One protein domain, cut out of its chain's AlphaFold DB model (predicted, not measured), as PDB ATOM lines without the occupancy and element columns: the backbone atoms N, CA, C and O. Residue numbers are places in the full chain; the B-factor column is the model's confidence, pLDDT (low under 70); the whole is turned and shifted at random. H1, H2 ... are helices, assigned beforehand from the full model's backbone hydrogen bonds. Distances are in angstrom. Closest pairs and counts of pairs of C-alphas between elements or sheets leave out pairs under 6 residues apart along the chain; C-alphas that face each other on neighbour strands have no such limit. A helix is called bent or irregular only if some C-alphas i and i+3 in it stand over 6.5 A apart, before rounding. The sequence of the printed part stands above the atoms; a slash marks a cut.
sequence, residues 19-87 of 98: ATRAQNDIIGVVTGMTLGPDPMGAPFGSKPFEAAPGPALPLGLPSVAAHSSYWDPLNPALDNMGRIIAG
ATOM      1  N   ALA A  19      10.650 -43.345 -42.055       96.56
ATOM      2  CA  ALA A  19      11.576 -42.734 -41.112       96.56
ATOM      3  C   ALA A  19      12.540 -43.782 -40.564       96.56
ATOM      4  O   ALA A  19      12.209 -44.961 -40.467       96.56
ATOM      5  N   THR A  20      13.736 -43.338 -40.197       96.25
ATOM      6  CA  THR A  20      14.690 -44.138 -39.435       96.25
ATOM      7  C   THR A  20      15.511 -43.230 -38.537       96.25
ATOM      8  O   THR A  20      15.658 -42.036 -38.812       96.25
ATOM      9  N   ARG A  21      16.047 -43.796 -37.460       94.62
ATOM     10  CA  ARG A  21      16.988 -43.136 -36.559       94.62
ATOM     11  C   ARG A  21      17.852 -44.203 -35.904       94.62
ATOM     12  O   ARG A  21      17.329 -45.210 -35.433       94.62
ATOM     13  N   ALA A  22      19.160 -43.972 -35.839       96.06
ATOM     14  CA  ALA A  22      20.041 -44.843 -35.074       96.06
ATOM     15  C   ALA A  22      19.700 -44.738 -33.574       96.06
ATOM     16  O   ALA A  22      19.456 -43.644 -33.058       96.06
ATOM     17  N   GLN A  23      19.678 -45.864 -32.857       95.81
ATOM     18  CA  GLN A  23      19.317 -45.898 -31.432       95.81
ATOM     19  C   GLN A  23      20.160 -44.928 -30.587       95.81
ATOM     20  O   GLN A  23      19.623 -44.237 -29.722       95.81
ATOM     21  N   ASN A  24      21.460 -44.836 -30.879       96.94
ATOM     22  CA  ASN A  24      22.417 -44.001 -30.153       96.94
ATOM     23  C   ASN A  24      22.557 -42.593 -30.752       96.94
ATOM     24  O   ASN A  24      23.494 -41.873 -30.411       96.94
ATOM     25  N   ASP A  25      21.667 -42.188 -31.657       96.19
ATOM     26  CA  ASP A  25      21.692 -40.854 -32.247       96.19
ATOM     27  C   ASP A  25      21.335 -39.784 -31.206       96.19
ATOM     28  O   ASP A  25      20.247 -39.794 -30.619       96.19
ATOM     29  N   ILE A  26      22.246 -38.825 -31.013       94.69
ATOM     30  CA  ILE A  26      22.070 -37.678 -30.116       94.69
ATOM     31  C   ILE A  26      20.808 -36.859 -30.422       94.69
ATOM     32  O   ILE A  26      20.262 -36.228 -29.515       94.69
ATOM     33  N   ILE A  27      20.305 -36.894 -31.663       92.44
ATOM     34  CA  ILE A  27      19.101 -36.153 -32.054       92.44
ATOM     35  C   ILE A  27      17.886 -36.547 -31.203       92.44
ATOM     36  O   ILE A  27      17.068 -35.690 -30.879       92.44
ATOM     37  N   GLY A  28      17.813 -37.802 -30.738       90.88
ATOM     38  CA  GLY A  28      16.721 -38.284 -29.889       90.88
ATOM     39  C   GLY A  28      16.592 -37.549 -28.549       90.88
ATOM     40  O   GLY A  28      15.528 -37.581 -27.946       90.88
ATOM     41  N   VAL A  29      17.643 -36.855 -28.095       89.94
ATOM     42  CA  VAL A  29      17.632 -36.069 -26.848       89.94
ATOM     43  C   VAL A  29      17.018 -34.677 -27.051       89.94
ATOM     44  O   VAL A  29      16.579 -34.053 -26.090       89.94
ATOM     45  N   VAL A  30      16.985 -34.171 -28.289       85.50
ATOM     46  CA  VAL A  30      16.497 -32.816 -28.617       85.50
ATOM     47  C   VAL A  30      15.198 -32.816 -29.431       85.50
ATOM     48  O   VAL A  30      14.487 -31.802 -29.472       85.50
ATOM     49  N   THR A  31      14.858 -33.948 -30.052       83.44
ATOM     50  CA  THR A  31      13.538 -34.206 -30.638       83.44
ATOM     51  C   THR A  31      12.441 -34.035 -29.585       83.44
ATOM     52  O   THR A  31      12.622 -34.358 -28.415       83.44
ATOM     53  N   GLY A  32      11.299 -33.463 -29.968       75.00
ATOM     54  CA  GLY A  32      10.192 -33.158 -29.054       75.00
ATOM     55  C   GLY A  32      10.373 -31.893 -28.209       75.00
ATOM     56  O   GLY A  32       9.386 -31.364 -27.708       75.00
ATOM     57  N   MET A  33      11.593 -31.356 -28.088       79.81
ATOM     58  CA  MET A  33      11.841 -30.094 -27.375       79.81
ATOM     59  C   MET A  33      11.805 -28.890 -28.317       79.81
ATOM     60  O   MET A  33      11.063 -27.938 -28.092       79.81
ATOM     61  N   THR A  34      12.622 -28.929 -29.374       80.06
ATOM     62  CA  THR A  34      12.788 -27.802 -30.318       80.06
ATOM     63  C   THR A  34      12.531 -28.181 -31.775       80.06
ATOM     64  O   THR A  34      12.280 -27.303 -32.596       80.06
ATOM     65  N   LEU A  35      12.561 -29.479 -32.098       82.19
ATOM     66  CA  LEU A  35      12.544 -29.988 -33.475       82.19
ATOM     67  C   LEU A  35      11.202 -30.604 -33.899       82.19
ATOM     68  O   LEU A  35      11.101 -31.157 -34.989       82.19
ATOM     69  N   GLY A  36      10.162 -30.464 -33.070       86.12
ATOM     70  CA  GLY A  36       8.855 -31.082 -33.305       86.12
ATOM     71  C   GLY A  36       8.822 -32.572 -32.929       86.12
ATOM     72  O   GLY A  36       9.754 -33.055 -32.281       86.12
ATOM     73  N   PRO A  37       7.735 -33.287 -33.268       89.00
ATOM     74  CA  PRO A  37       7.569 -34.706 -32.941       89.00
ATOM     75  C   PRO A  37       8.632 -35.607 -33.585       89.00
ATOM     76  O   PRO A  37       9.140 -35.290 -34.657       89.00
ATOM     77  N   ASP A  38       8.944 -36.746 -32.952       91.94
ATOM     78  CA  ASP A  38       9.867 -37.740 -33.520       91.94
ATOM     79  C   ASP A  38       9.227 -38.418 -34.741       91.94
ATOM     80  O   ASP A  38       8.197 -39.079 -34.576       91.94
ATOM     81  N   PRO A  39       9.823 -38.324 -35.947       93.62
ATOM     82  CA  PRO A  39       9.295 -39.000 -37.123       93.62
ATOM     83  C   PRO A  39       9.230 -40.522 -36.986       93.62
ATOM     84  O   PRO A  39       8.398 -41.138 -37.642       93.62
ATOM     85  N   MET A  40      10.074 -41.133 -36.150       94.00
ATOM     86  CA  MET A  40      10.037 -42.565 -35.827       94.00
ATOM     87  C   MET A  40       8.980 -42.919 -34.772       94.00
ATOM     88  O   MET A  40       8.670 -44.096 -34.587       94.00
ATOM     89  N   GLY A  41       8.434 -41.923 -34.074       91.38
ATOM     90  CA  GLY A  41       7.392 -42.116 -33.076       91.38
ATOM     91  C   GLY A  41       6.047 -42.441 -33.723       91.38
ATOM     92  O   GLY A  41       5.634 -41.799 -34.691       91.38
ATOM     93  N   ALA A  42       5.317 -43.397 -33.138       89.19
ATOM     94  CA  ALA A  42       3.997 -43.805 -33.626       89.19
ATOM     95  C   ALA A  42       3.018 -42.633 -33.885       89.19
ATOM     96  O   ALA A  42       2.329 -42.677 -34.907       89.19
ATOM     97  N   PRO A  43       2.966 -41.564 -33.056       90.94
ATOM     98  CA  PRO A  43       2.071 -40.431 -33.301       90.94
ATOM     99  C   PRO A  43       2.351 -39.654 -34.593       90.94
ATOM    100  O   PRO A  43       1.428 -39.056 -35.131       90.94
ATOM    101  N   PHE A  44       3.587 -39.653 -35.110       94.44
ATOM    102  CA  PHE A  44       3.904 -38.916 -36.335       94.44
ATOM    103  C   PHE A  44       3.302 -39.586 -37.580       94.44
ATOM    104  O   PHE A  44       2.958 -38.905 -38.539       94.44
ATOM    105  N   GLY A  45       3.133 -40.912 -37.577       94.75
ATOM    106  CA  GLY A  45       2.478 -41.639 -38.671       94.75
ATOM    107  C   GLY A  45       3.366 -41.950 -39.882       94.75
ATOM    108  O   GLY A  45       2.847 -42.199 -40.971       94.75
ATOM    109  N   SER A  46       4.693 -41.948 -39.721       95.88
ATOM    110  CA  SER A  46       5.592 -42.524 -40.729       95.88
ATOM    111  C   SER A  46       5.590 -44.062 -40.671       95.88
ATOM    112  O   SER A  46       4.949 -44.682 -39.822       95.88
ATOM    113  N   LYS A  47       6.340 -44.683 -41.584       96.88
ATOM    114  CA  LYS A  47       6.714 -46.096 -41.582       96.88
ATOM    115  C   LYS A  47       8.177 -46.227 -41.130       96.88
ATOM    116  O   LYS A  47       9.077 -46.020 -41.950       96.88
ATOM    117  N   PRO A  48       8.427 -46.553 -39.856       96.94
ATOM    118  CA  PRO A  48       9.763 -46.846 -39.361       96.94
ATOM    119  C   PRO A  48      10.457 -47.966 -40.145       96.94
ATOM    120  O   PRO A  48       9.811 -48.946 -40.525       96.94
ATOM    121  N   PHE A  49      11.769 -47.855 -40.341       97.69
ATOM    122  CA  PHE A  49      12.600 -48.923 -40.896       97.69
ATOM    123  C   PHE A  49      13.937 -49.059 -40.172       97.69
ATOM    124  O   PHE A  49      14.412 -48.127 -39.519       97.69
ATOM    125  N   GLU A  50      14.539 -50.238 -40.305       98.00
ATOM    126  CA  GLU A  50      15.735 -50.614 -39.558       98.00
ATOM    127  C   GLU A  50      16.963 -49.761 -39.890       98.00
ATOM    128  O   GLU A  50      17.284 -49.534 -41.061       98.00
ATOM    129  N   ALA A  51      17.688 -49.392 -38.832       97.50
ATOM    130  CA  ALA A  51      19.037 -48.848 -38.858       97.50
ATOM    131  C   ALA A  51      19.883 -49.524 -37.779       97.50
ATOM    132  O   ALA A  51      19.387 -49.841 -36.700       97.50
ATOM    133  N   ALA A  52      21.184 -49.679 -38.032       97.69
ATOM    134  CA  ALA A  52      22.093 -50.089 -36.967       97.69
ATOM    135  C   ALA A  52      22.101 -49.042 -35.824       97.69
ATOM    136  O   ALA A  52      21.946 -47.847 -36.099       97.69
ATOM    137  N   PRO A  53      22.360 -49.441 -34.560       96.81
ATOM    138  CA  PRO A  53      22.330 -48.536 -33.405       96.81
ATOM    139  C   PRO A  53      23.267 -47.323 -33.494       96.81
ATOM    140  O   PRO A  53      23.025 -46.320 -32.826       96.81
ATOM    141  N   GLY A  54      24.326 -47.411 -34.305       96.81
ATOM    142  CA  GLY A  54      25.372 -46.397 -34.429       96.81
ATOM    143  C   GLY A  54      26.348 -46.384 -33.240       96.81
ATOM    144  O   GLY A  54      26.108 -47.049 -32.226       96.81
ATOM    145  N   PRO A  55      27.470 -45.649 -33.338       96.88
ATOM    146  CA  PRO A  55      28.437 -45.536 -32.249       96.88
ATOM    147  C   PRO A  55      27.828 -44.918 -30.984       96.88
ATOM    148  O   PRO A  55      27.114 -43.917 -31.053       96.88
ATOM    149  N   ALA A  56      28.163 -45.472 -29.822       96.94
ATOM    150  CA  ALA A  56      27.813 -44.906 -28.522       96.94
ATOM    151  C   ALA A  56      29.049 -44.320 -27.828       96.94
ATOM    152  O   ALA A  56      30.177 -44.777 -28.029       96.94
ATOM    153  N   LEU A  57      28.826 -43.324 -26.975       96.06
ATOM    154  CA  LEU A  57      29.812 -42.869 -25.999       96.06
ATOM    155  C   LEU A  57      29.970 -43.911 -24.869       96.06
ATOM    156  O   LEU A  57      29.159 -44.840 -24.759       96.06
ATOM    157  N   PRO A  58      30.993 -43.781 -23.997       96.88
ATOM    158  CA  PRO A  58      31.109 -44.623 -22.811       96.88
ATOM    159  C   PRO A  58      29.795 -44.680 -22.023       96.88
ATOM    160  O   PRO A  58      29.072 -43.689 -21.936       96.88
ATOM    161  N   LEU A  59      29.504 -45.850 -21.449       94.38
ATOM    162  CA  LEU A  59      28.241 -46.154 -20.756       94.38
ATOM    163  C   LEU A  59      26.997 -46.202 -21.661       94.38
ATOM    164  O   LEU A  59      25.880 -46.178 -21.154       94.38
ATOM    165  N   GLY A  60      27.167 -46.301 -22.984       92.44
ATOM    166  CA  GLY A  60      26.045 -46.424 -23.919       92.44
ATOM    167  C   GLY A  60      25.302 -45.110 -24.160       92.44
ATOM    168  O   GLY A  60      24.153 -45.130 -24.590       92.44
ATOM    169  N   LEU A  61      25.928 -43.967 -23.859       95.25
ATOM    170  CA  LEU A  61      25.303 -42.661 -24.057       95.25
ATOM    171  C   LEU A  61      25.214 -42.306 -25.558       95.25
ATOM    172  O   LEU A  61      26.104 -42.694 -26.328       95.25
ATOM    173  N   PRO A  62      24.187 -41.541 -25.982       95.94
ATOM    174  CA  PRO A  62      24.045 -41.110 -27.370       95.94
ATOM    175  C   PRO A  62      25.254 -40.312 -27.867       95.94
ATOM    176  O   PRO A  62      25.931 -39.633 -27.092       95.94
ATOM    177  N   SER A  63      25.517 -40.358 -29.172       96.50
ATOM    178  CA  SER A  63      26.658 -39.689 -29.790       96.50
ATOM    179  C   SER A  63      26.279 -38.944 -31.068       96.50
ATOM    180  O   SER A  63      25.341 -39.303 -31.778       96.50
ATOM    181  N   VAL A  64      27.058 -37.909 -31.391       95.75
ATOM    182  CA  VAL A  64      26.972 -37.218 -32.689       95.75
ATOM    183  C   VAL A  64      27.420 -38.140 -33.827       95.75
ATOM    184  O   VAL A  64      26.897 -38.046 -34.931       95.75
ATOM    185  N   ALA A  65      28.349 -39.069 -33.573       95.69
ATOM    186  CA  ALA A  65      28.842 -39.998 -34.590       95.69
ATOM    187  C   ALA A  65      27.748 -40.958 -35.102       95.69
ATOM    188  O   ALA A  65      27.793 -41.375 -36.255       95.69
ATOM    189  N   ALA A  66      26.736 -41.266 -34.284       96.88
ATOM    190  CA  ALA A  66      25.568 -42.033 -34.720       96.88
ATOM    191  C   ALA A  66      24.630 -41.247 -35.659       96.88
ATOM    192  O   ALA A  66      23.888 -41.862 -36.421       96.88
ATOM    193  N   HIS A  67      24.697 -39.908 -35.681       94.31
ATOM    194  CA  HIS A  67      23.763 -39.040 -36.418       94.31
ATOM    195  C   HIS A  67      23.868 -39.116 -37.952       94.31
ATOM    196  O   HIS A  67      23.090 -38.508 -38.688       94.31
ATOM    197  N   SER A  68      24.829 -39.864 -38.488       90.44
ATOM    198  CA  SER A  68      24.956 -40.088 -39.935       90.44
ATOM    199  C   SER A  68      25.413 -41.500 -40.289       90.44
ATOM    200  O   SER A  68      25.627 -41.790 -41.464       90.44
ATOM    201  N   SER A  69      25.506 -42.409 -39.311       95.44
ATOM    202  CA  SER A  69      26.009 -43.771 -39.540       95.44
ATOM    203  C   SER A  69      25.077 -44.627 -40.403       95.44
ATOM    204  O   SER A  69      25.445 -45.718 -40.821       95.44
ATOM    205  N   TYR A  70      23.857 -44.163 -40.697       91.56
ATOM    206  CA  TYR A  70      22.944 -44.812 -41.647       91.56
ATOM    207  C   TYR A  70      23.441 -44.781 -43.103       91.56
ATOM    208  O   TYR A  70      22.900 -45.510 -43.933       91.56
ATOM    209  N   TRP A  71      24.489 -44.005 -43.400       93.81
ATOM    210  CA  TRP A  71      25.217 -44.050 -44.674       93.81
ATOM    211  C   TRP A  71      26.383 -45.043 -44.692       93.81
ATOM    212  O   TRP A  71      26.969 -45.266 -45.753       93.81
ATOM    213  N   ASP A  72      26.737 -45.627 -43.548       96.25
ATOM    214  CA  ASP A  72      27.887 -46.519 -43.470       96.25
ATOM    215  C   ASP A  72      27.637 -47.809 -44.267       96.25
ATOM    216  O   ASP A  72      26.512 -48.329 -44.295       96.25
ATOM    217  N   PRO A  73      28.686 -48.378 -44.891       95.69
ATOM    218  CA  PRO A  73      28.589 -49.687 -45.514       95.69
ATOM    219  C   PRO A  73      28.024 -50.724 -44.540       95.69
ATOM    220  O   PRO A  73      28.398 -50.762 -43.371       95.69
ATOM    221  N   LEU A  74      27.156 -51.599 -45.054       94.50
ATOM    222  CA  LEU A  74      26.487 -52.666 -44.299       94.50
ATOM    223  C   LEU A  74      25.471 -52.193 -43.243       94.50
ATOM    224  O   LEU A  74      24.884 -53.040 -42.571       94.50
ATOM    225  N   ASN A  75      25.199 -50.888 -43.109       97.75
ATOM    226  CA  ASN A  75      24.074 -50.439 -42.294       97.75
ATOM    227  C   ASN A  75      22.747 -50.841 -42.977       97.75
ATOM    228  O   ASN A  75      22.544 -50.481 -44.141       97.75
ATOM    229  N   PRO A  76      21.814 -51.532 -42.290       98.06
ATOM    230  CA  PRO A  76      20.508 -51.877 -42.860       98.06
ATOM    231  C   PRO A  76      19.721 -50.667 -43.377       98.06
ATOM    232  O   PRO A  76      18.941 -50.793 -44.324       98.06
ATOM    233  N   ALA A  77      19.956 -49.482 -42.805       97.75
ATOM    234  CA  ALA A  77      19.330 -48.252 -43.264       97.75
ATOM    235  C   ALA A  77      19.697 -47.926 -44.714       97.75
ATOM    236  O   ALA A  77      18.826 -47.516 -45.478       97.75
ATOM    237  N   LEU A  78      20.952 -48.150 -45.115       97.75
ATOM    238  CA  LEU A  78      21.421 -47.859 -46.468       97.75
ATOM    239  C   LEU A  78      20.704 -48.725 -47.514       97.75
ATOM    240  O   LEU A  78      20.265 -48.230 -48.552       97.75
ATOM    241  N   ASP A  79      20.519 -50.007 -47.206       98.06
ATOM    242  CA  ASP A  79      19.777 -50.962 -48.035       98.06
ATOM    243  C   ASP A  79      18.272 -50.626 -48.087       98.06
ATOM    244  O   ASP A  79      17.672 -50.597 -49.164       98.06
ATOM    245  N   ASN A  80      17.660 -50.259 -46.955       98.38
ATOM    246  CA  ASN A  80      16.265 -49.810 -46.917       98.38
ATOM    247  C   ASN A  80      16.034 -48.504 -47.688       98.38
ATOM    248  O   ASN A  80      15.053 -48.403 -48.424       98.38
ATOM    249  N   MET A  81      16.946 -47.533 -47.595       97.75
ATOM    250  CA  MET A  81      16.900 -46.323 -48.422       97.75
ATOM    251  C   MET A  81      16.971 -46.677 -49.911       97.75
ATOM    252  O   MET A  81      16.178 -46.158 -50.696       97.75
ATOM    253  N   GLY A  82      17.837 -47.618 -50.300       97.94
ATOM    254  CA  GLY A  82      17.891 -48.145 -51.665       97.94
ATOM    255  C   GLY A  82      16.562 -48.756 -52.129       97.94
ATOM    256  O   GLY A  82      16.104 -48.461 -53.234       97.94
ATOM    257  N   ARG A  83      15.894 -49.552 -51.280       98.25
ATOM    258  CA  ARG A  83      14.547 -50.087 -51.561       98.25
ATOM    259  C   ARG A  83      13.528 -48.969 -51.778       98.25
ATOM    260  O   ARG A  83      12.829 -48.988 -52.788       98.25
ATOM    261  N   ILE A  84      13.472 -47.991 -50.874       97.81
ATOM    262  CA  ILE A  84      12.531 -46.863 -50.948       97.81
ATOM    263  C   ILE A  84      12.743 -46.065 -52.240       97.81
ATOM    264  O   ILE A  84      11.781 -45.779 -52.947       97.81
ATOM    265  N   ILE A  85      13.999 -45.765 -52.588       97.06
ATOM    266  CA  ILE A  85      14.357 -45.069 -53.835       97.06
ATOM    267  C   ILE A  85      13.895 -45.868 -55.062       97.06
ATOM    268  O   ILE A  85      13.407 -45.288 -56.028       97.06
ATOM    269  N   ALA A  86      13.989 -47.198 -55.013       97.88
ATOM    270  CA  ALA A  86      13.479 -48.085 -56.056       97.88
ATOM    271  C   ALA A  86      11.940 -48.245 -56.051       97.88
ATOM    272  O   ALA A  86      11.414 -49.083 -56.782       97.88
ATOM    273  N   GLY A  87      11.212 -47.484 -55.227       96.06
ATOM    274  CA  GLY A  87       9.750 -47.528 -55.122       96.06
ATOM    275  C   GLY A  87       9.209 -48.706 -54.308       96.06
ATOM    276  O   GLY A  87       8.008 -48.971 -54.329       96.06
TER     277      GLY A  87
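What this domain is: This is residues 19 to 87 of the 98 residues of an uncharacterized protein of Mycobacterium heckeshornense (UniProt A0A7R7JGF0). This flat model has little regular structure: residues 30 to 64, with no named element, sweep from H1 in a wide loop back to H2, and residues 82 to 87, of which 82 to 85 belong to H3, stick out. The 69 printed residues hold three named helices, H1, H2 and H3 in that order, and no named strand; the class is all helix, with 21 residues in helices. It is compact, with a radius of gyration of the C-alphas of 12.4 A and spans of 36 by 29 by 14 A.

How they stand to each other: Look first at H1, residues 26 to 29, and H2, residues 65 to 71: they only just touch, with 3 pairs of C-alphas within 8 A, the closest those of Ile 26 and His 67, 6.7 A apart. H2 and H3, residues 76 to 85, touch only at the corner by their tight link, closest at the C-alphas of Tyr 70 and Ala 77, 5.2 A. They run the same way at a steep tilt of 48 degrees. H1 and H3 are apart. In H3 every O i to N i+4 pair is within hydrogen-bond range, in H2 0 of 3, with 2 of 4 O i to N i+3 pairs; H1 is too short for an i+4 pair.

Where its parts are: Find C-alpha 26 at (22.070, -37.678, -30.116), where H1 begins; it is 5.7 A long. H2 is 11.5 A long and irregular, C-alphas 67 and 70 being 7.8 A apart. H3 runs 14.3 A to C-alpha 85 at (14.357, -45.069, -53.835).

The domain as a whole: The C-alphas farthest apart, of Leu 59 and Gly 87, are 39.0 A apart. The link from H1 to H2 is long, the printed part has no cut, and no printed residue is under 70 in pLDDT.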